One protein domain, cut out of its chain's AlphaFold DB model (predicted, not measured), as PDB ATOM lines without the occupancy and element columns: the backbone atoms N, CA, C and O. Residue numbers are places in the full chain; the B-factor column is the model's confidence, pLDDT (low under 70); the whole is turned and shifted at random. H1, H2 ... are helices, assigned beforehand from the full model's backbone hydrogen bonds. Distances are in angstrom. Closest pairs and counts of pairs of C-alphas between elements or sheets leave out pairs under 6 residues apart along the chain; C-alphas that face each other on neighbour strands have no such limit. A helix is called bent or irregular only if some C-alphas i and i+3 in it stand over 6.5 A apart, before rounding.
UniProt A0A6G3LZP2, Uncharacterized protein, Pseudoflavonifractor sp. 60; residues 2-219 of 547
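What this domain is: This is residues 2 to 219 of the 547 residues of an uncharacterized protein of Pseudoflavonifractor sp. 60 (UniProt A0A6G3LZP2). This is a bundle of helices laid mostly side by side: H3, H7 and H8 pack together in the middle, H4, H5 and H6 lie towards one end, and H9 leads at the other end to H10 and the hairpin of H1 and H2. Two long stretches with no named element, residues 30 to 47 and 137 to 159, loop along the same side of the bundle. The printed part has 218 residues with ten named helices, H1 to H10 in order, and no named strand; the class is all helix. The whole is compact, with a radius of gyration of the C-alphas of 16.8 A and a rounded outline of 50 by 40 by 32 A.

How they stand to each other: H1, residues 2 to 15, and H2, residues 20 to 29, form a helical hairpin at a shallow tilt of 17 degrees; their closest C-alphas, those of Ala 8 and Ala 22, are 5.9 A apart. H3, residues 48 to 71, has a kink of 39 degrees near residue 64 and is irregular there, with C-alphas 63 and 66 7.5 A apart. H2 is close to H3 but not clearly touching, with the closest C-alphas, of Trp 27 and Arg 53, 6.4 A apart. H4, residues 77 to 89, makes a helical hairpin with H3, Leu 58 and Ile 82 being closest at 6.6 A between C-alphas. H5, residues 95 to 99, touches H4 with the C-alphas of Gln 84 and Leu 98 closest, at 6.3 A. H6, residues 106 to 114, is apart from H5. H7, residues 121 to 136, is the hub and touches five helices. It forms a hairpin with H6 at a shallow tilt of 31 degrees, the C-alphas of Val 112 and Pro 121 being closest at 5.9 A. H7 touches H3 with 31 pairs of C-alphas within 8 A, the closest those of Ala 61 and Ala 127 at 4.7 A; they run opposite ways at a shallow tilt of 21 degrees. H8, residues 160 to 170, forms a hairpin with H7 at a shallow tilt of 12 degrees, and the C-alphas of Ala 126 and Ala 160 are closest at 4.1 A. H9, residues 177 to 198, forms a hairpin with H8, where Arg 169 and Glu 184 have the closest C-alphas, at 4.8 A. H9 also touches H1, opposite ways at a shallow tilt of 6 degrees, with the C-alphas of Leu 12 and Met 185 closest at 7.0 A. H10, residues 208 to 218, forms a hairpin with H9, and its Gln 218 comes closest to Gly 178, at 4.7 A between C-alphas. H1, H3, H4, H7, H8, H9 and H10 make a bundle, helices packed side by side. Every O i to N i+4 pair is within hydrogen-bond range in H1, H2, H4, H5, H8, H9 and H10; in H3 it is 17 of 20, in H6 4 of 5 and in H7 11 of 12.

Where its parts are: H1 begins at C-alpha 2, at (-88.608, -186.180, -137.578), and measures 20.2 A from first to last C-alpha. H3, the longest helix by residues, is 34.8 A long, H9 31.8 A and H7 22.3 A. H10 ends at C-alpha 218, at (-86.097, -175.872, -164.531).

The domain as a whole: The two C-alphas farthest apart, those of Glu 96 and Asn 219, are 50.0 A apart. The printed part has no cut. The links from H2 to H3 and from H7 to H8 are long. The mean pLDDT of the printed part is 90.5; residues 38 to 39, 116 to 117, 172 to 175 and 219 are under 70.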
ATOM      1  N   MET A   2     -89.432-185.739-136.428       78.69
ATOM      2  CA  MET A   2     -88.608-186.180-137.578       78.69
ATOM      3  C   MET A   2     -89.435-186.410-138.856       78.69
ATOM      4  O   MET A   2     -89.068-185.933-139.921       78.69
ATOM      5  N   GLU A   3     -90.613-187.027-138.724       88.38
ATOM      6  CA  GLU A   3     -91.542-187.269-139.839       88.38
ATOM      7  C   GLU A   3     -92.037-185.975-140.519       88.38
ATOM      8  O   GLU A   3     -92.181-185.929-141.736       88.38
ATOM      9  N   VAL A   4     -92.233-184.890-139.755       91.56
ATOM     10  CA  VAL A   4     -92.656-183.583-140.298       91.56
ATOM     11  C   VAL A   4     -91.545-182.971-141.152       91.56
ATOM     12  O   VAL A   4     -91.799-182.483-142.251       91.56
ATOM     13  N   LEU A   5     -90.297-183.039-140.674       93.12
ATOM     14  CA  LEU A   5     -89.139-182.547-141.418       93.12
ATOM     15  C   LEU A   5     -88.896-183.376-142.690       93.12
ATOM     16  O   LEU A   5     -88.604-182.810-143.740       93.12
ATOM     17  N   GLU A   6     -89.055-184.700-142.630       93.50
ATOM     18  CA  GLU A   6     -88.937-185.582-143.801       93.50
ATOM     19  C   GLU A   6     -90.001-185.290-144.867       93.50
ATOM     20  O   GLU A   6     -89.675-185.234-146.057       93.50
ATOM     21  N   GLN A   7     -91.251-185.049-144.457       95.44
ATOM     22  CA  GLN A   7     -92.332-184.644-145.364       95.44
ATOM     23  C   GLN A   7     -92.019-183.304-146.041       95.44
ATOM     24  O   GLN A   7     -92.093-183.213-147.266       95.44
ATOM     25  N   ALA A   8     -91.572-182.308-145.271       96.50
ATOM     26  CA  ALA A   8     -91.173-181.006-145.799       96.50
ATOM     27  C   ALA A   8     -89.978-181.097-146.771       96.50
ATOM     28  O   ALA A   8     -89.950-180.420-147.797       96.50
ATOM     29  N   VAL A   9     -88.999-181.969-146.493       96.75
ATOM     30  CA  VAL A   9     -87.870-182.228-147.407       96.75
ATOM     31  C   VAL A   9     -88.347-182.846-148.716       96.75
ATOM     32  O   VAL A   9     -87.851-182.466-149.781       96.75
ATOM     33  N   LYS A  10     -89.274-183.806-148.646       96.50
ATOM     34  CA  LYS A  10     -89.827-184.467-149.829       96.50
ATOM     35  C   LYS A  10     -90.586-183.473-150.703       96.50
ATOM     36  O   LYS A  10     -90.305-183.402-151.895       96.50
ATOM     37  N   GLU A  11     -91.475-182.691-150.101       97.25
ATOM     38  CA  GLU A  11     -92.225-181.648-150.797       97.25
ATOM     39  C   GLU A  11     -91.281-180.661-151.484       97.25
ATOM     40  O   GLU A  11     -91.336-180.505-152.702       97.25
ATOM     41  N   LEU A  12     -90.324-180.096-150.740       97.31
ATOM     42  CA  LEU A  12     -89.378-179.132-151.294       97.31
ATOM     43  C   LEU A  12     -88.544-179.717-152.447       97.31
ATOM     44  O   LEU A  12     -88.227-179.015-153.407       97.31
ATOM     45  N   ALA A  13     -88.168-180.997-152.376       95.38
ATOM     46  CA  ALA A  13     -87.444-181.670-153.454       95.38
ATOM     47  C   ALA A  13     -88.293-181.866-154.725       95.38
ATOM     48  O   ALA A  13     -87.739-181.963-155.825       95.38
ATOM     49  N   GLU A  14     -89.615-181.947-154.585       93.75
ATOM     50  CA  GLU A  14     -90.559-182.143-155.684       93.75
ATOM     51  C   GLU A  14     -90.980-180.812-156.319       93.75
ATOM     52  O   GLU A  14     -90.911-180.687-157.546       93.75
ATOM     53  N   THR A  15     -91.352-179.826-155.501       93.94
ATOM     54  CA  THR A  15     -91.993-178.571-155.934       93.94
ATOM     55  C   THR A  15     -91.029-177.385-156.006       93.94
ATOM     56  O   THR A  15     -91.256-176.458-156.780       93.94
ATOM     57  N   GLY A  16     -89.932-177.409-155.240       94.69
ATOM     58  CA  GLY A  16     -89.017-176.273-155.093       94.69
ATOM     59  C   GLY A  16     -89.518-175.166-154.161       94.69
ATOM     60  O   GLY A  16     -88.792-174.197-153.935       94.69
ATOM     61  N   THR A  17     -90.705-175.320-153.578       95.94
ATOM     62  CA  THR A  17     -91.311-174.393-152.616       95.94
ATOM     63  C   THR A  17     -91.785-175.149-151.379       95.94
ATOM     64  O   THR A  17     -91.943-176.367-151.417       95.94
ATOM     65  N   LEU A  18     -91.986-174.443-150.267       96.88
ATOM     66  CA  LEU A  18     -92.573-175.026-149.063       96.88
ATOM     67  C   LEU A  18     -93.950-174.414-148.826       96.88
ATOM     68  O   LEU A  18     -94.052-173.208-148.589       96.88
ATOM     69  N   SER A  19     -94.988-175.237-148.906       96.00
ATOM     70  CA  SER A  19     -96.381-174.814-148.785       96.00
ATOM     71  C   SER A  19     -96.742-174.376-147.369       96.00
ATOM     72  O   SER A  19     -96.116-174.793-146.389       96.00
ATOM     73  N   PHE A  20     -97.785-173.559-147.252       95.75
ATOM     74  CA  PHE A  20     -98.327-173.130-145.967       95.75
ATOM     75  C   PHE A  20     -98.644-174.311-145.022       95.75
ATOM     76  O   PHE A  20     -98.126-174.300-143.902       95.75
ATOM     77  N   PRO A  21     -99.343-175.389-145.445       95.88
ATOM     78  CA  PRO A  21     -99.554-176.565-144.596       95.88
ATOM     79  C   PRO A  21     -98.260-177.184-144.051       95.88
ATOM     80  O   PRO A  21     -98.208-177.621-142.899       95.88
ATOM     81  N   ALA A  22     -97.191-177.214-144.851       96.44
ATOM     82  CA  ALA A  22     -95.903-177.731-144.403       96.44
ATOM     83  C   ALA A  22     -95.223-176.798-143.389       96.44
ATOM     84  O   ALA A  22     -94.668-177.282-142.396       96.44
ATOM     85  N   ARG A  23     -95.302-175.474-143.592       96.81
ATOM     86  CA  ARG A  23     -94.821-174.475-142.619       96.81
ATOM     87  C   ARG A  23     -95.586-174.586-141.301       96.81
ATOM     88  O   ARG A  23     -94.954-174.721-140.253       96.81
ATOM     89  N   ARG A  24     -96.915-174.680-141.364       96.31
ATOM     90  CA  ARG A  24     -97.793-174.855-140.201       96.31
ATOM     91  C   ARG A  24     -97.429-176.088-139.374       96.31
ATOM     92  O   ARG A  24     -97.210-175.972-138.171       96.31
ATOM     93  N   ARG A  25     -97.251-177.253-140.008       96.06
ATOM     94  CA  ARG A  25     -96.834-178.483-139.301       96.06
ATOM     95  C   ARG A  25     -95.473-178.347-138.617       96.06
ATOM     96  O   ARG A  25     -95.259-178.930-137.552       96.06
ATOM     97  N   LEU A  26     -94.536-177.604-139.214       96.88
ATOM     98  CA  LEU A  26     -93.243-177.321-138.581       96.88
ATOM     99  C   LEU A  26     -93.422-176.458-137.328       96.88
ATOM    100  O   LEU A  26     -92.807-176.756-136.307       96.88
ATOM    101  N   TRP A  27     -94.279-175.438-137.381       97.06
ATOM    102  CA  TRP A  27     -94.588-174.573-136.240       97.06
ATOM    103  C   TRP A  27     -95.317-175.313-135.111       97.06
ATOM    104  O   TRP A  27     -94.963-175.130-133.944       97.06
ATOM    105  N   GLU A  28     -96.264-176.196-135.437       95.69
ATOM    106  CA  GLU A  28     -96.939-177.087-134.476       95.69
ATOM    107  C   GLU A  28     -95.934-178.038-133.803       95.69
ATOM    108  O   GLU A  28     -95.989-178.277-132.594       95.69
ATOM    109  N   ALA A  29     -94.945-178.530-134.557       96.25
ATOM    110  CA  ALA A  29     -93.876-179.365-134.012       96.25
ATOM    111  C   ALA A  29     -92.934-178.610-133.051       96.25
ATOM    112  O   ALA A  29     -92.252-179.258-132.256       96.25
ATOM    113  N   MET A  30     -92.892-177.270-133.091       95.88
ATOM    114  CA  MET A  30     -92.089-176.455-132.163       95.88
ATOM    115  C   MET A  30     -92.702-176.346-130.762       95.88
ATOM    116  O   MET A  30     -92.014-175.916-129.833       95.88
ATOM    117  N   GLY A  31     -93.951-176.782-130.587       94.44
ATOM    118  CA  GLY A  31     -94.636-176.856-129.302       94.44
ATOM    119  C   GLY A  31     -96.037-176.241-129.341       94.44
ATOM    120  O   GLY A  31     -96.460-175.734-130.381       94.44
ATOM    121  N   PRO A  32     -96.763-176.272-128.210       92.50
ATOM    122  CA  PRO A  32     -98.152-175.829-128.153       92.50
ATOM    123  C   PRO A  32     -98.309-174.352-128.537       92.50
ATOM    124  O   PRO A  32     -97.412-173.534-128.310       92.50
ATOM    125  N   TYR A  33     -99.460-174.044-129.123       90.31
ATOM    126  CA  TYR A  33     -99.951-172.693-129.372       90.31
ATOM    127  C   TYR A  33    -100.820-172.246-128.186       90.31
ATOM    128  O   TYR A  33    -101.535-173.067-127.606       90.31
ATOM    129  N   GLU A  34    -100.720-170.979-127.792       84.25
ATOM    130  CA  GLU A  34    -101.553-170.400-126.734       84.25
ATOM    131  C   GLU A  34    -102.899-169.970-127.335       84.25
ATOM    132  O   GLU A  34    -102.989-168.932-127.983       84.25
ATOM    133  N   GLU A  35    -103.944-170.783-127.147       80.19
ATOM    134  CA  GLU A  35    -105.292-170.431-127.607       80.19
ATOM    135  C   GLU A  35    -105.819-169.196-126.874       80.19
ATOM    136  O   GLU A  35    -105.860-169.145-125.640       80.19
ATOM    137  N   ARG A  36    -106.279-168.219-127.650       79.38
ATOM    138  CA  ARG A  36    -106.797-166.949-127.149       79.38
ATOM    139  C   ARG A  36    -107.870-166.383-128.082       79.38
ATOM    140  O   ARG A  36    -108.018-166.890-129.194       79.38
ATOM    141  N   PRO A  37    -108.649-165.378-127.641       78.19
ATOM    142  CA  PRO A  37    -109.577-164.683-128.523       78.19
ATOM    143  C   PRO A  37    -108.849-164.098-129.734       78.19
ATOM    144  O   PRO A  37    -107.726-163.611-129.611       78.19
ATOM    145  N   GLU A  38    -109.515-164.145-130.882       68.56
ATOM    146  CA  GLU A  38    -109.053-163.511-132.116       68.56
ATOM    147  C   GLU A  38    -108.786-162.016-131.877       68.56
ATOM    148  O   GLU A  38    -109.537-161.357-131.149       68.56
ATOM    149  N   ASP A  39    -107.698-161.507-132.455       69.44
ATOM    150  CA  ASP A  39    -107.251-160.112-132.348       69.44
ATOM    151  C   ASP A  39    -107.026-159.601-130.914       69.44
ATOM    152  O   ASP A  39    -107.103-158.398-130.653       69.44
ATOM    153  N   ASP A  40    -106.742-160.490-129.955       80.31
ATOM    154  CA  ASP A  40    -106.432-160.071-128.590       80.31
ATOM    155  C   ASP A  40    -105.138-159.224-128.565       80.31
ATOM    156  O   ASP A  40    -104.041-159.741-128.817       80.31
ATOM    157  N   PRO A  41    -105.235-157.920-128.231       78.75
ATOM    158  CA  PRO A  41    -104.119-156.987-128.354       78.75
ATOM    159  C   PRO A  41    -103.069-157.177-127.254       78.75
ATOM    160  O   PRO A  41    -102.016-156.541-127.282       78.75
ATOM    161  N   VAL A  42    -103.340-158.009-126.243       88.00
ATOM    162  CA  VAL A  42    -102.391-158.250-125.153       88.00
ATOM    163  C   VAL A  42    -101.240-159.119-125.676       88.00
ATOM    164  O   VAL A  42    -101.503-160.151-126.278       88.00
ATOM    165  N   PRO A  43     -99.958-158.796-125.452       89.56
ATOM    166  CA  PRO A  43     -98.866-159.689-125.843       89.56
ATOM    167  C   PRO A  43     -98.947-161.070-125.162       89.56
ATOM    168  O   PRO A  43     -99.268-161.165-123.976       89.56
ATOM    169  N   CYS A  44     -98.633-162.133-125.905       89.44
ATOM    170  CA  CYS A  44     -98.530-163.503-125.405       89.44
ATOM    171  C   CYS A  44     -97.411-163.641-124.366       89.44
ATOM    172  O   CYS A  44     -96.415-162.905-124.356       89.44
ATOM    173  N   SER A  45     -97.522-164.666-123.518       88.75
ATOM    174  CA  SER A  45     -96.388-165.059-122.682       88.75
ATOM    175  C   SER A  45     -95.292-165.671-123.557       88.75
ATOM    176  O   SER A  45     -95.561-166.551-124.371       88.75
ATOM    177  N   LEU A  46     -94.030-165.263-123.368       91.81
ATOM    178  CA  LEU A  46     -92.892-165.773-124.148       91.81
ATOM    179  C   LEU A  46     -92.518-167.216-123.748       91.81
ATOM    180  O   LEU A  46     -91.480-167.473-123.131       91.81
ATOM    181  N   THR A  47     -93.386-168.173-124.077       94.56
ATOM    182  CA  THR A  47     -93.180-169.602-123.827       94.56
ATOM    183  C   THR A  47     -92.003-170.145-124.652       94.56
ATOM    184  O   THR A  47     -91.621-169.555-125.667       94.56
ATOM    185  N   PRO A  48     -91.417-171.301-124.280       95.12
ATOM    186  CA  PRO A  48     -90.383-171.934-125.097       95.12
ATOM    187  C   PRO A  48     -90.819-172.218-126.544       95.12
ATOM    188  O   PRO A  48     -89.987-172.129-127.445       95.12
ATOM    189  N   ALA A  49     -92.099-172.534-126.772       96.19
ATOM    190  CA  ALA A  49     -92.648-172.821-128.099       96.19
ATOM    191  C   ALA A  49     -92.742-171.554-128.964       96.19
ATOM    192  O   ALA A  49     -92.163-171.517-130.052       96.19
ATOM    193  N   LEU A  50     -93.362-170.490-128.437       96.25
ATOM    194  CA  LEU A  50     -93.421-169.178-129.092       96.25
ATOM    195  C   LEU A  50     -92.007-168.671-129.385       96.25
ATOM    196  O   LEU A  50     -91.701-168.268-130.504       96.25
ATOM    197  N   LYS A  51     -91.089-168.780-128.415       97.12
ATOM    198  CA  LYS A  51     -89.696-168.358-128.606       97.12
ATOM    199  C   LYS A  51     -89.026-169.081-129.780       97.12
ATOM    200  O   LYS A  51     -88.281-168.439-130.514       97.12
ATOM    201  N   LYS A  52     -89.283-170.379-129.993       97.81
ATOM    202  CA  LYS A  52     -88.770-171.112-131.167       97.81
ATOM    203  C   LYS A  52     -89.339-170.541-132.473       97.81
ATOM    204  O   LYS A  52     -88.560-170.275-133.385       97.81
ATOM    205  N   ARG A  53     -90.647-170.284-132.545       98.06
ATOM    206  CA  ARG A  53     -91.296-169.699-133.737       98.06
ATOM    207  C   ARG A  53     -90.806-168.277-134.027       98.06
ATOM    208  O   ARG A  53     -90.343-168.005-135.131       98.06
ATOM    209  N   ALA A  54     -90.733-167.419-133.012       98.12
ATOM    210  CA  ALA A  54     -90.191-166.067-133.141       98.12
ATOM    211  C   ALA A  54     -88.704-166.044-133.544       98.12
ATOM    212  O   ALA A  54     -88.276-165.184-134.315       98.12
ATOM    213  N   GLU A  55     -87.892-166.997-133.069       98.50
ATOM    214  CA  GLU A  55     -86.505-167.154-133.526       98.50
ATOM    215  C   GLU A  55     -86.422-167.524-135.014       98.50
ATOM    216  O   GLU A  55     -85.536-167.019-135.713       98.50
ATOM    217  N   LEU A  56     -87.340-168.361-135.510       98.50
ATOM    218  CA  LEU A  56     -87.415-168.732-136.923       98.50
ATOM    219  C   LEU A  56     -87.855-167.552-137.802       98.50
ATOM    220  O   LEU A  56     -87.184-167.252-138.794       98.50
ATOM    221  N   ALA A  57     -88.915-166.840-137.412       98.56
ATOM    222  CA  ALA A  57     -89.384-165.640-138.107       98.56
ATOM    223  C   ALA A  57     -88.286-164.560-138.156       98.56
ATOM    224  O   ALA A  57     -87.948-164.022-139.215       98.56
ATOM    225  N   LEU A  58     -87.601-164.330-137.030       98.62
ATOM    226  CA  LEU A  58     -86.467-163.409-136.961       98.62
ATOM    227  C   LEU A  58     -85.283-163.854-137.834       98.62
ATOM    228  O   LEU A  58     -84.574-163.008-138.393       98.62
ATOM    229  N   ALA A  59     -85.023-165.159-137.953       98.56
ATOM    230  CA  ALA A  59     -84.005-165.666-138.868       98.56
ATOM    231  C   ALA A  59     -84.366-165.340-140.327       98.56
ATOM    232  O   ALA A  59     -83.485-164.902-141.076       98.56
ATOM    233  N   CYS A  60     -85.641-165.482-140.710       98.56
ATOM    234  CA  CYS A  60     -86.143-165.132-142.043       98.56
ATOM    235  C   CYS A  60     -85.914-163.648-142.347       98.56
ATOM    236  O   CYS A  60     -85.227-163.325-143.318       98.56
ATOM    237  N   ALA A  61     -86.336-162.751-141.451       98.19
ATOM    238  CA  ALA A  61     -86.100-161.311-141.577       98.19
ATOM    239  C   ALA A  61     -84.604-160.962-141.725       98.19
ATOM    240  O   ALA A  61     -84.191-160.186-142.594       98.19
ATOM    241  N   LYS A  62     -83.739-161.581-140.908       98.06
ATOM    242  CA  LYS A  62     -82.280-161.388-140.995       98.06
ATOM    243  C   LYS A  62     -81.720-161.826-142.344       98.06
ATOM    244  O   LYS A  62     -80.857-161.125-142.884       98.06
ATOM    245  N   LYS A  63     -82.195-162.953-142.884       97.44
ATOM    246  CA  LYS A  63     -81.733-163.521-144.159       97.44
ATOM    247  C   LYS A  63     -81.901-162.539-145.315       97.44
ATOM    248  O   LYS A  63     -80.998-162.436-146.147       97.44
ATOM    249  N   VAL A  64     -83.010-161.800-145.324       96.38
ATOM    250  CA  VAL A  64     -83.384-160.866-146.399       96.38
ATOM    251  C   VAL A  64     -83.069-159.401-146.105       96.38
ATOM    252  O   VAL A  64     -83.164-158.568-146.999       96.38
ATOM    253  N   SER A  65     -82.587-159.066-144.906       94.94
ATOM    254  CA  SER A  65     -82.267-157.685-144.497       94.94
ATOM    255  C   SER A  65     -81.361-156.896-145.457       94.94
ATOM    256  O   SER A  65     -81.463-155.672-145.554       94.94
ATOM    257  N   ARG A  66     -80.462-157.580-146.179       93.50
ATOM    258  CA  ARG A  66     -79.579-156.955-147.177       93.50
ATOM    259  C   ARG A  66     -80.311-156.540-148.451       93.50
ATOM    260  O   ARG A  66     -79.849-155.616-149.105       93.50
ATOM    261  N   ILE A  67     -81.414-157.209-148.787       92.62
ATOM    262  CA  ILE A  67     -82.238-156.899-149.963       92.62
ATOM    263  C   ILE A  67     -82.904-155.543-149.741       92.62
ATOM    264  O   ILE A  67     -82.708-154.634-150.541       92.62
ATOM    265  N   TRP A  68     -83.540-155.354-148.581       92.06
ATOM    266  CA  TRP A  68     -84.076-154.050-148.192       92.06
ATOM    267  C   TRP A  68     -82.998-152.960-148.154       92.06
ATOM    268  O   TRP A  68     -83.195-151.873-148.679       92.06
ATOM    269  N   ALA A  69     -81.828-153.244-147.573       90.44
ATOM    270  CA  ALA A  69     -80.745-152.260-147.497       90.44
ATOM    271  C   ALA A  69     -80.206-151.823-148.873       90.44
ATOM    272  O   ALA A  69     -79.653-150.732-148.977       90.44
ATOM    273  N   ALA A  70     -80.323-152.674-149.896       88.88
ATOM    274  CA  ALA A  70     -79.968-152.330-151.268       88.88
ATOM    275  C   ALA A  70     -81.074-151.521-151.964       88.88
ATOM    276  O   ALA A  70     -80.763-150.641-152.757       88.88
ATOM    277  N   TYR A  71     -82.335-151.812-151.642       87.69
ATOM    278  CA  TYR A  71     -83.515-151.143-152.186       87.69
ATOM    279  C   TYR A  71     -83.730-149.741-151.582       87.69
ATOM    280  O   TYR A  71     -83.709-148.744-152.295       87.69
ATOM    281  N   ALA A  72     -83.837-149.644-150.254       86.69
ATOM    282  CA  ALA A  72     -84.073-148.406-149.513       86.69
ATOM    283  C   ALA A  72     -83.003-148.228-148.426       86.69
ATOM    284  O   ALA A  72     -83.248-148.364-147.226       86.69
ATOM    285  N   GLY A  73     -81.775-147.930-148.859       87.44
ATOM    286  CA  GLY A  73     -80.604-147.857-147.983       87.44
ATOM    287  C   GLY A  73     -80.733-146.865-146.827       87.44
ATOM    288  O   GLY A  73     -80.214-147.143-145.747       87.44
ATOM    289  N   GLU A  74     -81.449-145.757-147.004       91.44
ATOM    290  CA  GLU A  74     -81.666-144.755-145.951       91.44
ATOM    291  C   GLU A  74     -82.771-145.151-144.961       91.44
ATOM    292  O   GLU A  74     -82.742-144.741-143.798       91.44
ATOM    293  N   ASP A  75     -83.705-146.013-145.371       92.38
ATOM    294  CA  ASP A  75     -84.763-146.488-144.492       92.38
ATOM    295  C   ASP A  75     -84.261-147.627-143.599       92.38
ATOM    296  O   ASP A  75     -84.100-148.780-144.012       92.38
ATOM    297  N   LYS A  76     -84.016-147.291-142.331       94.19
ATOM    298  CA  LYS A  76     -83.509-148.228-141.323       94.19
ATOM    299  C   LYS A  76     -84.602-148.923-140.507       94.19
ATOM    300  O   LYS A  76     -84.254-149.617-139.541       94.19
ATOM    301  N   ARG A  77     -85.892-148.734-140.827       94.75
ATOM    302  CA  ARG A  77     -87.010-149.298-140.045       94.75
ATOM    303  C   ARG A  77     -86.910-150.831-139.929       94.75
ATOM    304  O   ARG A  77     -86.853-151.298-138.788       94.75
ATOM    305  N   PRO A  78     -86.721-151.627-141.004       95.12
ATOM    306  CA  PRO A  78     -86.619-153.088-140.872       95.12
ATOM    307  C   PRO A  78     -85.420-153.557-140.035       95.12
ATOM    308  O   PRO A  78     -85.531-154.462-139.210       95.12
ATOM    309  N   GLN A  79     -84.250-152.921-140.175       95.56
ATOM    310  CA  GLN A  79     -83.070-153.280-139.374       95.56
ATOM    311  C   GLN A  79     -83.220-152.863-137.906       95.56
ATOM    312  O   GLN A  79     -82.575-153.441-137.024       95.56
ATOM    313  N   ARG A  80     -84.032-151.841-137.616       95.88
ATOM    314  CA  ARG A  80     -84.410-151.478-136.248       95.88
ATOM    315  C   ARG A  80     -85.331-152.545-135.647       95.88
ATOM    316  O   ARG A  80     -84.981-153.047-134.579       95.88
ATOM    317  N   LEU A  81     -86.368-152.974-136.373       97.19
ATOM    318  CA  LEU A  81     -87.267-154.061-135.961       97.19
ATOM    319  C   LEU A  81     -86.488-155.335-135.622       97.19
ATOM    320  O   LEU A  81     -86.543-155.810-134.491       97.19
ATOM    321  N   ILE A  82     -85.640-155.818-136.536       97.94
ATOM    322  CA  ILE A  82     -84.802-157.016-136.325       97.94
ATOM    323  C   ILE A  82     -83.970-156.924-135.031       97.94
ATOM    324  O   ILE A  82     -83.800-157.916-134.313       97.94
ATOM    325  N   ARG A  83     -83.428-155.738-134.714       97.69
ATOM    326  CA  ARG A  83     -82.657-155.515-133.480       97.69
ATOM    327  C   ARG A  83     -83.545-155.528-132.238       97.69
ATOM    328  O   ARG A  83     -83.129-156.084-131.224       97.69
ATOM    329  N   GLN A  84     -84.733-154.935-132.309       97.75
ATOM    330  CA  GLN A  84     -85.669-154.869-131.186       97.75
ATOM    331  C   GLN A  84     -86.295-156.228-130.886       97.75
ATOM    332  O   GLN A  84     -86.288-156.628-129.727       97.75
ATOM    333  N   VAL A  85     -86.692-156.992-131.907       98.19
ATOM    334  CA  VAL A  85     -87.154-158.379-131.735       98.19
ATOM    335  C   VAL A  85     -86.078-159.215-131.049       98.19
ATOM    336  O   VAL A  85     -86.348-159.875-130.049       98.19
ATOM    337  N   ARG A  86     -84.812-159.131-131.493       98.38
ATOM    338  CA  ARG A  86     -83.705-159.815-130.799       98.38
ATOM    339  C   ARG A  86     -83.568-159.368-129.342       98.38
ATOM    340  O   ARG A  86     -83.394-160.211-128.470       98.38
ATOM    341  N   ALA A  87     -83.614-158.063-129.078       97.62
ATOM    342  CA  ALA A  87     -83.500-157.537-127.722       97.62
ATOM    343  C   ALA A  87     -84.635-158.039-126.816       97.62
ATOM    344  O   ALA A  87     -84.379-158.364-125.659       97.62
ATOM    345  N   TYR A  88     -85.854-158.150-127.344       98.12
ATOM    346  CA  TYR A  88     -87.006-158.679-126.621       98.12
ATOM    347  C   TYR A  88     -86.849-160.176-126.319       98.12
ATOM    348  O   TYR A  88     -86.948-160.576-125.162       98.12
ATOM    349  N   LEU A  89     -86.476-160.991-127.314       97.56
ATOM    350  CA  LEU A  89     -86.240-162.434-127.129       97.56
ATOM    351  C   LEU A  89     -85.081-162.746-126.156       97.56
ATOM    352  O   LEU A  89     -85.072-163.803-125.514       97.56
ATOM    353  N   ASP A  90     -84.120-161.825-126.030       96.81
ATOM    354  CA  ASP A  90     -83.019-161.866-125.057       96.81
ATOM    355  C   ASP A  90     -83.420-161.339-123.657       96.81
ATOM    356  O   ASP A  90     -82.592-161.348-122.745       96.81
ATOM    357  N   GLY A  91     -84.649-160.837-123.474       95.69
ATOM    358  CA  GLY A  91     -85.138-160.255-122.216       95.69
ATOM    359  C   GLY A  91     -84.576-158.865-121.888       95.69
ATOM    360  O   GLY A  91     -84.604-158.444-120.733       95.69
ATOM    361  N   LYS A  92     -84.026-158.149-122.877       97.44
ATOM    362  CA  LYS A  92     -83.398-156.824-122.702       97.44
ATOM    363  C   LYS A  92     -84.391-155.664-122.787       97.44
ATOM    364  O   LYS A  92     -84.071-154.571-122.327       97.44
ATOM    365  N   ILE A  93     -85.554-155.877-123.399       96.69
ATOM    366  CA  ILE A  93     -86.652-154.904-123.473       96.69
ATOM    367  C   ILE A  93     -87.978-155.593-123.137       96.69
ATOM    368  O   ILE A  93     -88.072-156.815-123.226       96.69
ATOM    369  N   THR A  94     -88.990-154.814-122.749       96.06
ATOM    370  CA  THR A  94     -90.334-155.326-122.437       96.06
ATOM    371  C   THR A  94     -91.191-155.480-123.697       96.06
ATOM    372  O   THR A  94     -90.836-154.956-124.757       96.06
ATOM    373  N   ALA A  95     -92.331-156.169-123.583       93.88
ATOM    374  CA  ALA A  95     -93.279-156.318-124.687       93.88
ATOM    375  C   ALA A  95     -93.839-154.955-125.129       93.88
ATOM    376  O   ALA A  95     -93.832-154.651-126.313       93.88
ATOM    377  N   GLU A  96     -94.168-154.064-124.187       93.75
ATOM    378  CA  GLU A  96     -94.651-152.701-124.474       93.75
ATOM    379  C   GLU A  96     -93.580-151.826-125.144       93.75
ATOM    380  O   GLU A  96     -93.874-150.802-125.763       93.75
ATOM    381  N   ALA A  97     -92.300-152.169-124.973       94.00
ATOM    382  CA  ALA A  97     -91.212-151.491-125.660       94.00
ATOM    383  C   ALA A  97     -91.041-151.959-127.105       94.00
ATOM    384  O   ALA A  97     -90.632-151.148-127.936       94.00
ATOM    385  N   LEU A  98     -91.340-153.227-127.388       94.69
ATOM    386  CA  LEU A  98     -91.350-153.768-128.742       94.69
ATOM    387  C   LEU A  98     -92.620-153.344-129.498       94.69
ATOM    388  O   LEU A  98     -92.512-152.878-130.626       94.69
ATOM    389  N   ASP A  99     -93.787-153.413-128.857       92.25
ATOM    390  CA  ASP A  99     -95.087-153.071-129.449       92.25
ATOM    391  C   ASP A  99     -95.179-151.608-129.913       92.25
ATOM    392  O   ASP A  99     -95.808-151.305-130.916       92.25
ATOM    393  N   ARG A 100     -94.429-150.687-129.296       91.50
ATOM    394  CA  ARG A 100     -94.316-149.295-129.783       91.50
ATOM    395  C   ARG A 100     -93.818-149.154-131.227       91.50
ATOM    396  O   ARG A 100     -93.883-148.058-131.780       91.50
ATOM    397  N   GLU A 101     -93.288-150.218-131.817       87.19
ATOM    398  CA  GLU A 101     -92.807-150.255-133.195       87.19
ATOM    399  C   GLU A 101     -93.796-150.921-134.160       87.19
ATOM    400  O   GLU A 101     -93.528-150.932-135.357       87.19
ATOM    401  N   SER A 102     -94.925-151.460-133.685       83.69
ATOM    402  CA  SER A 102     -95.901-152.176-134.522       83.69
ATOM    403  C   SER A 102     -96.509-151.286-135.612       83.69
ATOM    404  O   SER A 102     -96.706-151.743-136.735       83.69
ATOM    405  N   GLY A 103     -96.679-149.988-135.334       84.44
ATOM    406  CA  GLY A 103     -97.252-148.999-136.258       84.44
ATOM    407  C   GLY A 103     -96.403-148.643-137.486       84.44
ATOM    408  O   GLY A 103     -96.790-147.770-138.256       84.44
ATOM    409  N   VAL A 104     -95.238-149.267-137.696       86.62
ATOM    410  CA  VAL A 104     -94.457-149.047-138.929       86.62
ATOM    411  C   VAL A 104     -95.037-149.768-140.150       86.62
ATOM    412  O   VAL A 104     -94.625-149.434-141.264       86.62
ATOM    413  N   ILE A 105     -95.972-150.710-139.951       86.44
ATOM    414  CA  ILE A 105     -96.592-151.499-141.025       86.44
ATOM    415  C   ILE A 105     -97.248-150.631-142.089       86.44
ATOM    416  O   ILE A 105     -96.942-150.830-143.257       86.44
ATOM    417  N   ASP A 106     -98.039-149.620-141.722       83.62
ATOM    418  CA  ASP A 106     -98.747-148.762-142.688       83.62
ATOM    419  C   ASP A 106     -97.787-148.167-143.729       83.62
ATOM    420  O   ASP A 106     -98.072-148.100-144.924       83.62
ATOM    421  N   GLY A 107     -96.590-147.787-143.276       83.81
ATOM    422  CA  GLY A 107     -95.552-147.240-144.137       83.81
ATOM    423  C   GLY A 107     -94.758-148.280-144.930       83.81
ATOM    424  O   GLY A 107     -93.965-147.868-145.767       83.81
ATOM    425  N   PHE A 108     -94.894-149.577-144.657       85.94
ATOM    426  CA  PHE A 108     -94.425-150.656-145.534       85.94
ATOM    427  C   PHE A 108     -95.514-151.069-146.522       85.94
ATOM    428  O   PHE A 108     -95.200-151.263-147.693       85.94
ATOM    429  N   MET A 109     -96.778-151.117-146.092       82.06
ATOM    430  CA  MET A 109     -97.914-151.452-146.959       82.06
ATOM    431  C   MET A 109     -98.088-150.430-148.074       82.06
ATOM    432  O   MET A 109     -98.201-150.816-149.228       82.06
ATOM    433  N   SER A 110     -97.968-149.137-147.756       84.31
ATOM    434  CA  SER A 110     -97.966-148.085-148.780       84.31
ATOM    435  C   SER A 110     -96.896-148.322-149.850       84.31
ATOM    436  O   SER A 110     -97.147-148.074-151.019       84.31
ATOM    437  N   ILE A 111     -95.717-148.832-149.473       81.56
ATOM    438  CA  ILE A 111     -94.632-149.112-150.428       81.56
ATOM    439  C   ILE A 111     -94.975-150.335-151.289       81.56
ATOM    440  O   ILE A 111     -94.682-150.339-152.481       81.56
ATOM    441  N   VAL A 112     -95.604-151.362-150.707       78.06
ATOM    442  CA  VAL A 112     -96.084-152.536-151.458       78.06
ATOM    443  C   VAL A 112     -97.140-152.128-152.489       78.06
ATOM    444  O   VAL A 112     -97.067-152.567-153.636       78.06
ATOM    445  N   ASP A 113     -98.078-151.265-152.097       77.94
ATOM    446  CA  ASP A 113     -99.165-150.795-152.960       77.94
ATOM    447  C   ASP A 113     -98.657-149.869-154.080       77.94
ATOM    448  O   ASP A 113     -99.118-149.963-155.222       77.94
ATOM    449  N   ASP A 114     -97.690-148.997-153.775       75.94
ATOM    450  CA  ASP A 114     -97.088-148.073-154.743       75.94
ATOM    451  C   ASP A 114     -96.168-148.797-155.749       75.94
ATOM    452  O   ASP A 114     -96.017-148.355-156.895       75.94
ATOM    453  N   GLU A 115     -95.573-149.931-155.357       73.31
ATOM    454  CA  GLU A 115     -94.600-150.683-156.161       73.31
ATOM    455  C   GLU A 115     -94.937-152.186-156.281       73.31
ATOM    456  O   GLU A 115     -94.118-153.044-155.937       73.31
ATOM    457  N   PRO A 116     -96.086-152.560-156.881       61.53
ATOM    458  CA  PRO A 116     -96.593-153.942-156.884       61.53
ATOM    459  C   PRO A 116     -95.727-154.936-157.679       61.53
ATOM    460  O   PRO A 116     -95.961-156.144-157.650       61.53
ATOM    461  N   ASN A 117     -94.739-154.439-158.428       63.06
ATOM    462  CA  ASN A 117     -93.810-155.251-159.211       63.06
ATOM    463  C   ASN A 117     -92.451-155.460-158.520       63.06
ATOM    464  O   ASN A 117     -91.621-156.195-159.063       63.06
ATOM    465  N   ASP A 118     -92.203-154.829-157.364       74.81
ATOM    466  CA  ASP A 118     -90.991-155.050-156.577       74.81
ATOM    467  C   ASP A 118     -91.264-156.014-155.411       74.81
ATOM    468  O   ASP A 118     -92.274-155.971-154.720       74.81
ATOM    469  N   SER A 119     -90.319-156.918-155.197       81.75
ATOM    470  CA  SER A 119     -90.340-157.918-154.125       81.75
ATOM    471  C   SER A 119     -89.541-157.486-152.896       81.75
ATOM    472  O   SER A 119     -89.634-158.114-151.841       81.75
ATOM    473  N   ALA A 120     -88.714-156.445-153.024       84.88
ATOM    474  CA  ALA A 120     -87.902-155.927-151.937       84.88
ATOM    475  C   ALA A 120     -88.740-155.444-150.739       84.88
ATOM    476  O   ALA A 120     -88.304-155.700-149.610       84.88
ATOM    477  N   PRO A 121     -89.944-154.854-150.917       89.12
ATOM    478  CA  PRO A 121     -90.828-154.528-149.799       89.12
ATOM    479  C   PRO A 121     -91.234-155.734-148.941       89.12
ATOM    480  O   PRO A 121     -91.332-155.603-147.720       89.12
ATOM    481  N   ALA A 122     -91.317-156.941-149.515       91.88
ATOM    482  CA  ALA A 122     -91.573-158.160-148.742       91.88
ATOM    483  C   ALA A 122     -90.456-158.458-147.714       91.88
ATOM    484  O   ALA A 122     -90.691-159.104-146.697       91.88
ATOM    485  N   ALA A 123     -89.236-157.933-147.899       94.19
ATOM    486  CA  ALA A 123     -88.185-158.032-146.882       94.19
ATOM    487  C   ALA A 123     -88.468-157.164-145.641       94.19
ATOM    488  O   ALA A 123     -88.024-157.516-144.544       94.19
ATOM    489  N   ALA A 124     -89.170-156.037-145.802       94.00
ATOM    490  CA  ALA A 124     -89.615-155.203-144.689       94.00
ATOM    491  C   ALA A 124     -90.797-155.843-143.953       94.00
ATOM    492  O   ALA A 124     -90.769-155.890-142.722       94.00
ATOM    493  N   LEU A 125     -91.757-156.415-144.693       94.50
ATOM    494  CA  LEU A 125     -92.871-157.178-144.117       94.50
ATOM    495  C   LEU A 125     -92.370-158.358-143.289       94.50
ATOM    496  O   LEU A 125     -92.699-158.435-142.115       94.50
ATOM    497  N   ALA A 126     -91.411-159.141-143.795       96.81
ATOM    498  CA  ALA A 126     -90.809-160.226-143.016       96.81
ATOM    499  C   ALA A 126     -90.197-159.762-141.675       96.81
ATOM    500  O   ALA A 126     -90.155-160.522-140.706       96.81
ATOM    501  N   ALA A 127     -89.683-158.526-141.599       97.06
ATOM    502  CA  ALA A 127     -89.168-157.955-140.353       97.06
ATOM    503  C   ALA A 127     -90.279-157.510-139.394       97.06
ATOM    504  O   ALA A 127     -90.079-157.580-138.178       97.06
ATOM    505  N   TRP A 128     -91.413-157.059-139.927       96.31
ATOM    506  CA  TRP A 128     -92.611-156.757-139.152       96.31
ATOM    507  C   TRP A 128     -93.303-158.035-138.666       96.31
ATOM    508  O   TRP A 128     -93.547-158.154-137.469       96.31
ATOM    509  N   ASP A 129     -93.461-159.049-139.517       96.00
ATOM    510  CA  ASP A 129     -94.000-160.365-139.146       96.00
ATOM    511  C   ASP A 129     -93.190-160.996-138.007       96.00
ATOM    512  O   ASP A 129     -93.739-161.567-137.068       96.00
ATOM    513  N   ALA A 130     -91.860-160.840-138.026       97.69
ATOM    514  CA  ALA A 130     -90.998-161.296-136.936       97.69
ATOM    515  C   ALA A 130     -91.251-160.555-135.610       97.69
ATOM    516  O   ALA A 130     -91.054-161.140-134.542       97.69
ATOM    517  N   LEU A 131     -91.654-159.280-135.658       96.88
ATOM    518  CA  LEU A 131     -92.106-158.537-134.479       96.88
ATOM    519  C   LEU A 131     -93.448-159.070-133.990       96.88
ATOM    520  O   LEU A 131     -93.568-159.348-132.797       96.88
ATOM    521  N   VAL A 132     -94.409-159.258-134.896       94.62
ATOM    522  CA  VAL A 132     -95.748-159.759-134.560       94.62
ATOM    523  C   VAL A 132     -95.658-161.148-133.951       94.62
ATOM    524  O   VAL A 132     -96.145-161.350-132.845       94.62
ATOM    525  N   THR A 133     -94.914-162.060-134.576       95.56
ATOM    526  CA  THR A 133     -94.687-163.423-134.066       95.56
ATOM    527  C   THR A 133     -94.071-163.408-132.666       95.56
ATOM    528  O   THR A 133     -94.389-164.239-131.819       95.56
ATOM    529  N   ALA A 134     -93.168-162.462-132.388       96.62
ATOM    530  CA  ALA A 134     -92.552-162.352-131.072       96.62
ATOM    531  C   ALA A 134     -93.530-161.858-129.997       96.62
ATOM    532  O   ALA A 134     -93.403-162.276-128.848       96.62
ATOM    533  N   LEU A 135     -94.479-160.990-130.349       94.50
ATOM    534  CA  LEU A 135     -95.467-160.447-129.415       94.50
ATOM    535  C   LEU A 135     -96.704-161.336-129.267       94.50
ATOM    536  O   LEU A 135     -97.209-161.459-128.157       94.50
ATOM    537  N   HIS A 136     -97.181-161.948-130.347       92.56
ATOM    538  CA  HIS A 136     -98.506-162.570-130.429       92.56
ATOM    539  C   HIS A 136     -98.479-164.045-130.858       92.56
ATOM    540  O   HIS A 136     -99.536-164.664-130.925       92.56
ATOM    541  N   ASP A 137     -97.291-164.634-131.050       93.44
ATOM    542  CA  ASP A 137     -97.111-165.957-131.668       93.44
ATOM    543  C   ASP A 137     -97.535-165.980-133.157       93.44
ATOM    544  O   ASP A 137     -97.904-164.952-133.721       93.44
ATOM    545  N   GLU A 138     -97.421-167.127-133.831       92.44
ATOM    546  CA  GLU A 138     -97.878-167.290-135.223       92.44
ATOM    547  C   GLU A 138     -99.415-167.352-135.286       92.44
ATOM    548  O   GLU A 138    -100.005-168.390-134.975       92.44
ATOM    549  N   SER A 139    -100.072-166.268-135.716       88.31
ATOM    550  CA  SER A 139    -101.542-166.190-135.868       88.31
ATOM    551  C   SER A 139    -102.095-167.255-136.819       88.31
ATOM    552  O   SER A 139    -103.180-167.799-136.616       88.31
ATOM    553  N   LEU A 140    -101.301-167.661-137.808       91.31
ATOM    554  CA  LEU A 140    -101.661-168.719-138.747       91.31
ATOM    555  C   LEU A 140    -101.702-170.131-138.125       91.31
ATOM    556  O   LEU A 140    -101.982-171.101-138.834       91.31
ATOM    557  N   LEU A 141    -101.439-170.278-136.819       92.38
ATOM    558  CA  LEU A 141    -101.731-171.493-136.045       92.38
ATOM    559  C   LEU A 141    -103.174-171.555-135.532       92.38
ATOM    560  O   LEU A 141    -103.612-172.627-135.102       92.38
ATOM    561  N   GLU A 142    -103.943-170.472-135.628       88.88
ATOM    562  CA  GLU A 142    -105.349-170.467-135.229       88.88
ATOM    563  C   GLU A 142    -106.156-171.550-135.974       88.88
ATOM    564  O   GLU A 142    -105.860-171.864-137.137       88.88
ATOM    565  N   PRO A 143    -107.194-172.134-135.342       87.19
ATOM    566  CA  PRO A 143    -107.978-173.219-135.937       87.19
ATOM    567  C   PRO A 143    -108.607-172.887-137.296       87.19
ATOM    568  O   PRO A 143    -108.771-173.784-138.119       87.19
ATOM    569  N   ARG A 144    -108.928-171.613-137.564       86.94
ATOM    570  CA  ARG A 144    -109.518-171.176-138.844       86.94
ATOM    571  C   ARG A 144    -108.608-171.402-140.055       86.94
ATOM    572  O   ARG A 144    -109.115-171.565-141.156       86.94
ATOM    573  N   TYR A 145    -107.292-171.464-139.846       89.12
ATOM    574  CA  TYR A 145    -106.304-171.685-140.904       89.12
ATOM    575  C   TYR A 145    -105.868-173.153-141.028       89.12
ATOM    576  O   TYR A 145    -104.968-173.451-141.809       89.12
ATOM    577  N   ALA A 146    -106.459-174.084-140.268       87.19
ATOM    578  CA  ALA A 146    -106.001-175.477-140.229       87.19
ATOM    579  C   ALA A 146    -106.028-176.175-141.602       87.19
ATOM    580  O   ALA A 146    -105.150-176.991-141.885       87.19
ATOM    581  N   ASP A 147    -106.995-175.815-142.451       88.75
ATOM    582  CA  ASP A 147    -107.205-176.402-143.779       88.75
ATOM    583  C   ASP A 147    -106.841-175.450-144.937       88.75
ATOM    584  O   ASP A 147    -107.127-175.760-146.093       88.75
ATOM    585  N   ALA A 148    -106.223-174.297-144.650       90.12
ATOM    586  CA  ALA A 148    -105.856-173.320-145.676       90.12
ATOM    587  C   ALA A 148    -104.624-173.766-146.489       90.12
ATOM    588  O   ALA A 148    -103.750-174.488-145.998       90.12
ATOM    589  N   ALA A 149    -104.533-173.304-147.733       88.38
ATOM    590  CA  ALA A 149    -103.348-173.338-148.585       88.38
ATOM    591  C   ALA A 149    -102.768-171.922-148.770       88.38
ATOM    592  O   ALA A 149    -103.389-170.936-148.391       88.38
ATOM    593  N   ASP A 150    -101.581-171.798-149.382       84.75
ATOM    594  CA  ASP A 150    -100.984-170.473-149.652       84.75
ATOM    595  C   ASP A 150    -101.894-169.571-150.507       84.75
ATOM    596  O   ASP A 150    -101.845-168.357-150.346       84.75
ATOM    597  N   ASP A 151    -102.707-170.150-151.399       84.38
ATOM    598  CA  ASP A 151    -103.621-169.409-152.282       84.38
ATOM    599  C   ASP A 151    -104.893-168.922-151.560       84.38
ATOM    600  O   ASP A 151    -105.600-168.062-152.082       84.38
ATOM    601  N   ASP A 152    -105.181-169.461-150.370       83.31
ATOM    602  CA  ASP A 152    -106.303-169.031-149.527       83.31
ATOM    603  C   ASP A 152    -105.920-167.857-148.611       83.31
ATOM    604  O   ASP A 152    -106.797-167.240-148.005       83.31
ATOM    605  N   LEU A 153    -104.619-167.563-148.484       85.69
ATOM    606  CA  LEU A 153    -104.098-166.485-147.649       85.69
ATOM    607  C   LEU A 153    -103.995-165.192-148.453       85.69
ATOM    608  O   LEU A 153    -103.378-165.154-149.524       85.69
ATOM    609  N   ASP A 154    -104.536-164.117-147.891       82.38
ATOM    610  CA  ASP A 154    -104.293-162.783-148.413       82.38
ATOM    611  C   ASP A 154    -102.783-162.460-148.307       82.38
ATOM    612  O   ASP A 154    -102.148-162.844-147.319       82.38
ATOM    613  N   PRO A 155    -102.159-161.780-149.289       76.81
ATOM    614  CA  PRO A 155    -100.835-161.180-149.119       76.81
ATOM    615  C   PRO A 155    -100.614-160.431-147.793       76.81
ATOM    616  O   PRO A 155     -99.488-160.432-147.289       76.81
ATOM    617  N   TYR A 156    -101.661-159.825-147.222       78.62
ATOM    618  CA  TYR A 156    -101.631-159.177-145.904       78.62
ATOM    619  C   TYR A 156    -101.473-160.172-144.731       78.62
ATOM    620  O   TYR A 156    -100.996-159.777-143.671       78.62
ATOM    621  N   ASP A 157    -101.812-161.451-144.928       84.56
ATOM    622  CA  ASP A 157    -101.779-162.523-143.920       84.56
ATOM    623  C   ASP A 157    -100.538-163.428-144.036       84.56
ATOM    624  O   ASP A 157    -100.427-164.451-143.355       84.56
ATOM    625  N   TRP A 158     -99.603-163.119-144.937       91.62
ATOM    626  CA  TRP A 158     -98.420-163.953-145.138       91.62
ATOM    627  C   TRP A 158     -97.464-163.932-143.945       91.62
ATOM    628  O   TRP A 158     -97.168-162.894-143.369       91.62
ATOM    629  N   ASP A 159     -96.895-165.099-143.640       95.31
ATOM    630  CA  ASP A 159     -95.883-165.232-142.598       95.31
ATOM    631  C   ASP A 159     -94.503-164.691-143.014       95.31
ATOM    632  O   ASP A 159     -94.160-164.564-144.200       95.31
ATOM    633  N   ALA A 160     -93.642-164.493-142.010       97.25
ATOM    634  CA  ALA A 160     -92.282-163.988-142.191       97.25
ATOM    635  C   ALA A 160     -91.452-164.807-143.194       97.25
ATOM    636  O   ALA A 160     -90.591-164.258-143.892       97.25
ATOM    637  N   ALA A 161     -91.656-166.129-143.262       97.62
ATOM    638  CA  ALA A 161     -90.910-166.993-144.167       97.62
ATOM    639  C   ALA A 161     -91.407-166.853-145.608       97.62
ATOM    640  O   ALA A 161     -90.577-166.806-146.518       97.62
ATOM    641  N   LYS A 162     -92.723-166.730-145.828       95.88
ATOM    642  CA  LYS A 162     -93.304-166.469-147.153       95.88
ATOM    643  C   LYS A 162     -92.837-165.126-147.717       95.88
ATOM    644  O   LYS A 162     -92.308-165.089-148.833       95.88
ATOM    645  N   ASN A 163     -92.934-164.059-146.925       95.06
ATOM    646  CA  ASN A 163     -92.465-162.723-147.300       95.06
ATOM    647  C   ASN A 163     -90.954-162.711-147.611       95.06
ATOM    648  O   ASN A 163     -90.508-162.211-148.649       95.06
ATOM    649  N   ALA A 164     -90.144-163.373-146.778       97.25
ATOM    650  CA  ALA A 164     -88.712-163.502-147.024       97.25
ATOM    651  C   ALA A 164     -88.377-164.364-148.262       97.25
ATOM    652  O   ALA A 164     -87.437-164.046-148.996       97.25
ATOM    653  N   ALA A 165     -89.131-165.434-148.532       96.06
ATOM    654  CA  ALA A 165     -88.928-166.271-149.713       96.06
ATOM    655  C   ALA A 165     -89.144-165.481-151.009       96.06
ATOM    656  O   ALA A 165     -88.330-165.591-151.931       96.06
ATOM    657  N   LEU A 166     -90.184-164.642-151.054       91.94
ATOM    658  CA  LEU A 166     -90.490-163.773-152.193       91.94
ATOM    659  C   LEU A 166     -89.387-162.745-152.433       91.94
ATOM    660  O   LEU A 166     -88.832-162.690-153.533       91.94
ATOM    661  N   ALA A 167     -88.982-162.017-151.389       92.94
ATOM    662  CA  ALA A 167     -87.867-161.078-151.489       92.94
ATOM    663  C   ALA A 167     -86.587-161.777-151.982       92.94
ATOM    664  O   ALA A 167     -85.883-161.280-152.858       92.94
ATOM    665  N   TRP A 168     -86.282-162.968-151.458       93.06
ATOM    666  CA  TRP A 168     -85.086-163.724-151.839       93.06
ATOM    667  C   TRP A 168     -85.118-164.237-153.283       93.06
ATOM    668  O   TRP A 168     -84.098-164.203-153.987       93.06
ATOM    669  N   ARG A 169     -86.280-164.725-153.729       89.69
ATOM    670  CA  ARG A 169     -86.515-165.207-155.095       89.69
ATOM    671  C   ARG A 169     -86.155-164.127-156.113       89.69
ATOM    672  O   ARG A 169     -85.411-164.399-157.062       89.69
ATOM    673  N   ASP A 170     -86.613-162.907-155.863       84.25
ATOM    674  CA  ASP A 170     -86.605-161.807-156.825       84.25
ATOM    675  C   ASP A 170     -85.504-160.755-156.581       84.25
ATOM    676  O   ASP A 170     -85.257-159.944-157.468       84.25
ATOM    677  N   ALA A 171     -84.708-160.872-155.505       77.06
ATOM    678  CA  ALA A 171     -83.552-160.016-155.154       77.06
ATOM    679  C   ALA A 171     -82.522-159.731-156.271       77.06
ATOM    680  O   ALA A 171     -81.650-158.884-156.119       77.06
ATOM    681  N   ASN A 172     -82.579-160.475-157.376       64.25
ATOM    682  CA  ASN A 172     -81.895-160.147-158.623       64.25
ATOM    683  C   ASN A 172     -82.921-160.326-159.749       64.25
ATOM    684  O   ASN A 172     -83.146-161.461-160.200       64.25
ATOM    685  N   SER A 173     -83.558-159.231-160.157       54.16
ATOM    686  CA  SER A 173     -84.635-159.170-161.157       54.16
ATOM    687  C   SER A 173     -84.216-159.679-162.553       54.16
ATOM    688  O   SER A 173     -85.068-160.010-163.374       54.16
ATOM    689  N   ASP A 174     -82.917-159.911-162.777       53.41
ATOM    690  CA  ASP A 174     -82.323-160.465-164.008       53.41
ATOM    691  C   ASP A 174     -82.459-162.002-164.178       53.41
ATOM    692  O   ASP A 174     -81.793-162.622-165.017       53.41
ATOM    693  N   GLY A 175     -83.256-162.677-163.344       55.12
ATOM    694  CA  GLY A 175     -83.438-164.129-163.419       55.12
ATOM    695  C   GLY A 175     -84.520-164.564-164.399       55.12
ATOM    696  O   GLY A 175     -85.680-164.234-164.185       55.12
ATOM    697  N   ASP A 176     -84.163-165.399-165.376       70.06
ATOM    698  CA  ASP A 176     -85.092-166.343-166.021       70.06
ATOM    699  C   ASP A 176     -85.940-167.095-164.956       70.06
ATOM    700  O   ASP A 176     -85.397-167.386-163.876       70.06
ATOM    701  N   PRO A 177     -87.232-167.408-165.213       78.00
ATOM    702  CA  PRO A 177     -88.125-168.072-164.256       78.00
ATOM    703  C   PRO A 177     -87.521-169.300-163.566       78.00
ATOM    704  O   PRO A 177     -87.651-169.450-162.350       78.00
ATOM    705  N   GLY A 178     -86.750-170.119-164.286       82.88
ATOM    706  CA  GLY A 178     -86.101-171.292-163.706       82.88
ATOM    707  C   GLY A 178     -85.037-170.942-162.660       82.88
ATOM    708  O   GLY A 178     -84.902-171.612-161.635       82.88
ATOM    709  N   LYS A 179     -84.293-169.844-162.851       83.12
ATOM    710  CA  LYS A 179     -83.323-169.355-161.850       83.12
ATOM    711  C   LYS A 179     -83.999-168.765-160.620       83.12
ATOM    712  O   LYS A 179     -83.409-168.832-159.540       83.12
ATOM    713  N   ARG A 180     -85.173-168.150-160.781       86.12
ATOM    714  CA  ARG A 180     -85.981-167.644-159.660       86.12
ATOM    715  C   ARG A 180     -86.486-168.813-158.817       86.12
ATOM    716  O   ARG A 180     -86.194-168.848-157.627       86.12
ATOM    717  N   ALA A 181     -87.056-169.835-159.456       90.19
ATOM    718  CA  ALA A 181     -87.495-171.059-158.786       90.19
ATOM    719  C   ALA A 181     -86.351-171.754-158.016       90.19
ATOM    720  O   ALA A 181     -86.500-172.130-156.857       90.19
ATOM    721  N   VAL A 182     -85.154-171.868-158.607       91.88
ATOM    722  CA  VAL A 182     -83.988-172.454-157.912       91.88
ATOM    723  C   VAL A 182     -83.508-171.587-156.740       91.88
ATOM    724  O   VAL A 182     -82.996-172.115-155.750       91.88
ATOM    725  N   ARG A 183     -83.621-170.256-156.834       91.81
ATOM    726  CA  ARG A 183     -83.288-169.349-155.721       91.81
ATOM    727  C   ARG A 183     -84.260-169.507-154.565       91.81
ATOM    728  O   ARG A 183     -83.804-169.603-153.427       91.81
ATOM    729  N   GLU A 184     -85.548-169.575-154.867       94.44
ATOM    730  CA  GLU A 184     -86.598-169.832-153.889       94.44
ATOM    731  C   GLU A 184     -86.385-171.185-153.195       94.44
ATOM    732  O   GLU A 184     -86.310-171.239-151.970       94.44
ATOM    733  N   MET A 185     -86.099-172.254-153.947       96.12
ATOM    734  CA  MET A 185     -85.768-173.557-153.358       96.12
ATOM    735  C   MET A 185     -84.574-173.487-152.396       96.12
ATOM    736  O   MET A 185     -84.573-174.127-151.345       96.12
ATOM    737  N   LYS A 186     -83.537-172.704-152.723       96.31
ATOM    738  CA  LYS A 186     -82.377-172.512-151.835       96.31
ATOM    739  C   LYS A 186     -82.733-171.755-150.556       96.31
ATOM    740  O   LYS A 186     -82.107-172.017-149.529       96.31
ATOM    741  N   PHE A 187     -83.690-170.830-150.613       97.69
ATOM    742  CA  PHE A 187     -84.224-170.185-149.416       97.69
ATOM    743  C   PHE A 187     -84.920-171.215-148.530       97.69
ATOM    744  O   PHE A 187     -84.543-171.361-147.371       97.69
ATOM    745  N   TRP A 188     -85.843-171.998-149.091       98.44
ATOM    746  CA  TRP A 188     -86.575-173.014-148.335       98.44
ATOM    747  C   TRP A 188     -85.668-174.121-147.786       98.44
ATOM    748  O   TRP A 188     -85.850-174.567-146.657       98.44
ATOM    749  N   ALA A 189     -84.626-174.511-148.523       98.19
ATOM    750  CA  ALA A 189     -83.625-175.457-148.035       98.19
ATOM    751  C   ALA A 189     -82.907-174.917-146.788       98.19
ATOM    752  O   ALA A 189     -82.730-175.645-145.815       98.19
ATOM    753  N   TRP A 190     -82.540-173.630-146.793       98.25
ATOM    754  CA  TRP A 190     -81.982-172.956-145.619       98.25
ATOM    755  C   TRP A 190     -83.010-172.827-144.481       98.25
ATOM    756  O   TRP A 190     -82.657-173.060-143.328       98.25
ATOM    757  N   TYR A 191     -84.272-172.521-144.788       98.50
ATOM    758  CA  TYR A 191     -85.353-172.450-143.801       98.50
ATOM    759  C   TYR A 191     -85.528-173.783-143.058       98.50
ATOM    760  O   TYR A 191     -85.597-173.796-141.831       98.50
ATOM    761  N   LEU A 192     -85.513-174.914-143.775       98.19
ATOM    762  CA  LEU A 192     -85.585-176.243-143.159       98.19
ATOM    763  C   LEU A 192     -84.371-176.550-142.272       98.19
ATOM    764  O   LEU A 192     -84.524-177.227-141.259       98.19
ATOM    765  N   GLU A 193     -83.180-176.040-142.605       97.69
ATOM    766  CA  GLU A 193     -82.006-176.152-141.729       97.69
ATOM    767  C   GLU A 193     -82.173-175.360-140.422       97.69
ATOM    768  O   GLU A 193     -81.838-175.872-139.352       97.69
ATOM    769  N   GLU A 194     -82.731-174.146-140.478       97.69
ATOM    770  CA  GLU A 194     -83.029-173.361-139.270       97.69
ATOM    771  C   GLU A 194     -84.154-173.982-138.434       97.69
ATOM    772  O   GLU A 194     -84.030-174.080-137.210       97.69
ATOM    773  N   ALA A 195     -85.223-174.457-139.077       97.31
ATOM    774  CA  ALA A 195     -86.322-175.138-138.402       97.31
ATOM    775  C   ALA A 195     -85.838-176.422-137.707       97.31
ATOM    776  O   ALA A 195     -86.143-176.639-136.535       97.31
ATOM    777  N   ALA A 196     -85.014-177.233-138.381       96.81
ATOM    778  CA  ALA A 196     -84.418-178.437-137.803       96.81
ATOM    779  C   ALA A 196     -83.564-178.126-136.564       96.81
ATOM    780  O   ALA A 196     -83.675-178.823-135.554       96.81
ATOM    781  N   ARG A 197     -82.773-177.044-136.602       96.00
ATOM    782  CA  ARG A 197     -81.978-176.585-135.451       96.00
ATOM    783  C   ARG A 197     -82.861-176.237-134.247       96.00
ATOM    784  O   ARG A 197     -82.521-176.594-133.125       96.00
ATOM    785  N   LEU A 198     -83.984-175.551-134.462       95.69
ATOM    786  CA  LEU A 198     -84.926-175.170-133.394       95.69
ATOM    787  C   LEU A 198     -85.740-176.360-132.858       95.69
ATOM    788  O   LEU A 198     -86.145-176.371-131.692       95.69
ATOM    789  N   LEU A 199     -85.928-177.382-133.690       95.06
ATOM    790  CA  LEU A 199     -86.499-178.680-133.328       95.06
ATOM    791  C   LEU A 199     -85.467-179.650-132.716       95.06
ATOM    792  O   LEU A 199     -85.793-180.815-132.514       95.06
ATOM    793  N   GLU A 200     -84.251-179.180-132.409       92.88
ATOM    794  CA  GLU A 200     -83.179-179.948-131.747       92.88
ATOM    795  C   GLU A 200     -82.612-181.114-132.590       92.88
ATOM    796  O   GLU A 200     -81.969-182.024-132.073       92.88
ATOM    797  N   PHE A 201     -82.765-181.054-133.919       91.06
ATOM    798  CA  PHE A 201     -82.074-181.934-134.869       91.06
ATOM    799  C   PHE A 201     -80.735-181.317-135.297       91.06
ATOM    800  O   PHE A 201     -80.578-180.804-136.410       91.06
ATOM    801  N   GLU A 202     -79.757-181.335-134.390       83.56
ATOM    802  CA  GLU A 202     -78.428-180.775-134.654       83.56
ATOM    803  C   GLU A 202     -77.734-181.444-135.854       83.56
ATOM    804  O   GLU A 202     -77.771-182.659-136.041       83.56
ATOM    805  N   GLY A 203     -77.071-180.633-136.684       87.06
ATOM    806  CA  GLY A 203     -76.289-181.113-137.827       87.06
ATOM    807  C   GLY A 203     -77.097-181.462-139.082       87.06
ATOM    808  O   GLY A 203     -76.490-181.828-140.090       87.06
ATOM    809  N   PHE A 204     -78.427-181.313-139.072       94.44
ATOM    810  CA  PHE A 204     -79.234-181.477-140.281       94.44
ATOM    811  C   PHE A 204     -78.793-180.498-141.384       94.44
ATOM    812  O   PHE A 204     -78.617-179.299-141.157       94.44
ATOM    813  N   LYS A 205     -78.620-181.031-142.598       95.62
ATOM    814  CA  LYS A 205     -78.309-180.273-143.813       95.62
ATOM    815  C   LYS A 205     -79.194-180.734-144.950       95.62
ATOM    816  O   LYS A 205     -79.312-181.938-145.193       95.62
ATOM    817  N   PHE A 206     -79.778-179.782-145.674       96.31
ATOM    818  CA  PHE A 206     -80.631-180.123-146.802       96.31
ATOM    819  C   PHE A 206     -79.782-180.772-147.913       96.31
ATOM    820  O   PHE A 206     -78.767-180.194-148.316       96.31
ATOM    821  N   PRO A 207     -80.145-181.960-148.438       94.88
ATOM    822  CA  PRO A 207     -79.297-182.669-149.394       94.88
ATOM    823  C   PRO A 207     -79.063-181.872-150.696       94.88
ATOM    824  O   PRO A 207     -80.005-181.680-151.473       94.88
ATOM    825  N   PRO A 208     -77.811-181.494-151.042       93.31
ATOM    826  CA  PRO A 208     -77.530-180.680-152.235       93.31
ATOM    827  C   PRO A 208     -77.957-181.335-153.556       93.31
ATOM    828  O   PRO A 208     -78.231-180.649-154.542       93.31
ATOM    829  N   LYS A 209     -78.051-182.673-153.576       94.69
ATOM    830  CA  LYS A 209     -78.522-183.454-154.729       94.69
ATOM    831  C   LYS A 209     -79.943-183.083-155.167       94.69
ATOM    832  O   LYS A 209     -80.211-183.107-156.363       94.69
ATOM    833  N   TYR A 210     -80.828-182.713-154.236       96.06
ATOM    834  CA  TYR A 210     -82.199-182.322-154.575       96.06
ATOM    835  C   TYR A 210     -82.234-180.943-155.229       96.06
ATOM    836  O   TYR A 210     -82.900-180.781-156.246       96.06
ATOM    837  N   ILE A 211     -81.429-179.992-154.739       93.62
ATOM    838  CA  ILE A 211     -81.272-178.677-155.381       93.62
ATOM    839  C   ILE A 211     -80.754-178.841-156.810       93.62
ATOM    840  O   ILE A 211     -81.255-178.203-157.735       93.62
ATOM    841  N   LYS A 212     -79.772-179.729-157.004       89.81
ATOM    842  CA  LYS A 212     -79.220-180.014-158.329       89.81
ATOM    843  C   LYS A 212     -80.265-180.635-159.262       89.81
ATOM    844  O   LYS A 212     -80.429-180.152-160.377       89.81
ATOM    845  N   ALA A 213     -80.997-181.644-158.792       90.25
ATOM    846  CA  ALA A 213     -82.045-182.298-159.572       90.25
ATOM    847  C   ALA A 213     -83.177-181.332-159.961       90.25
ATOM    848  O   ALA A 213     -83.622-181.346-161.106       90.25
ATOM    849  N   PHE A 214     -83.615-180.467-159.043       91.38
ATOM    850  CA  PHE A 214     -84.623-179.449-159.331       91.38
ATOM    851  C   PHE A 214     -84.112-178.420-160.346       91.38
ATOM    852  O   PHE A 214     -84.793-178.134-161.325       91.38
ATOM    853  N   GLN A 215     -82.879-177.926-160.177       88.12
ATOM    854  CA  GLN A 215     -82.253-177.003-161.129       88.12
ATOM    855  C   GLN A 215     -82.201-177.569-162.552       88.12
ATOM    856  O   GLN A 215     -82.438-176.829-163.507       88.12
ATOM    857  N   ASP A 216     -81.920-178.863-162.694       82.56
ATOM    858  CA  ASP A 216     -81.863-179.529-163.995       82.56
ATOM    859  C   ASP A 216     -83.263-179.674-164.641       82.56
ATOM    860  O   ASP A 216     -83.365-179.667-165.865       82.56
ATOM    861  N   ARG A 217     -84.352-179.723-163.852       82.31
ATOM    862  CA  ARG A 217     -85.743-179.701-164.362       82.31
ATOM    863  C   ARG A 217     -86.188-178.321-164.844       82.31
ATOM    864  O   ARG A 217     -86.966-178.239-165.784       82.31
ATOM    865  N   GLN A 218     -85.710-177.252-164.203       79.69
ATOM    866  CA  GLN A 218     -86.097-175.872-164.531       79.69
ATOM    867  C   GLN A 218     -85.433-175.336-165.808       79.69
ATOM    868  O   GLN A 218     -85.890-174.358-166.386       79.69
ATOM    869  N   ASN A 219     -84.340-175.959-166.245       64.44
ATOM    870  CA  ASN A 219     -83.685-175.681-167.519       64.44
ATOM    871  C   ASN A 219     -83.420-177.019-168.213       64.44
ATOM    872  O   ASN A 219     -82.267-177.469-168.217       64.44
TER     873      ASN A 219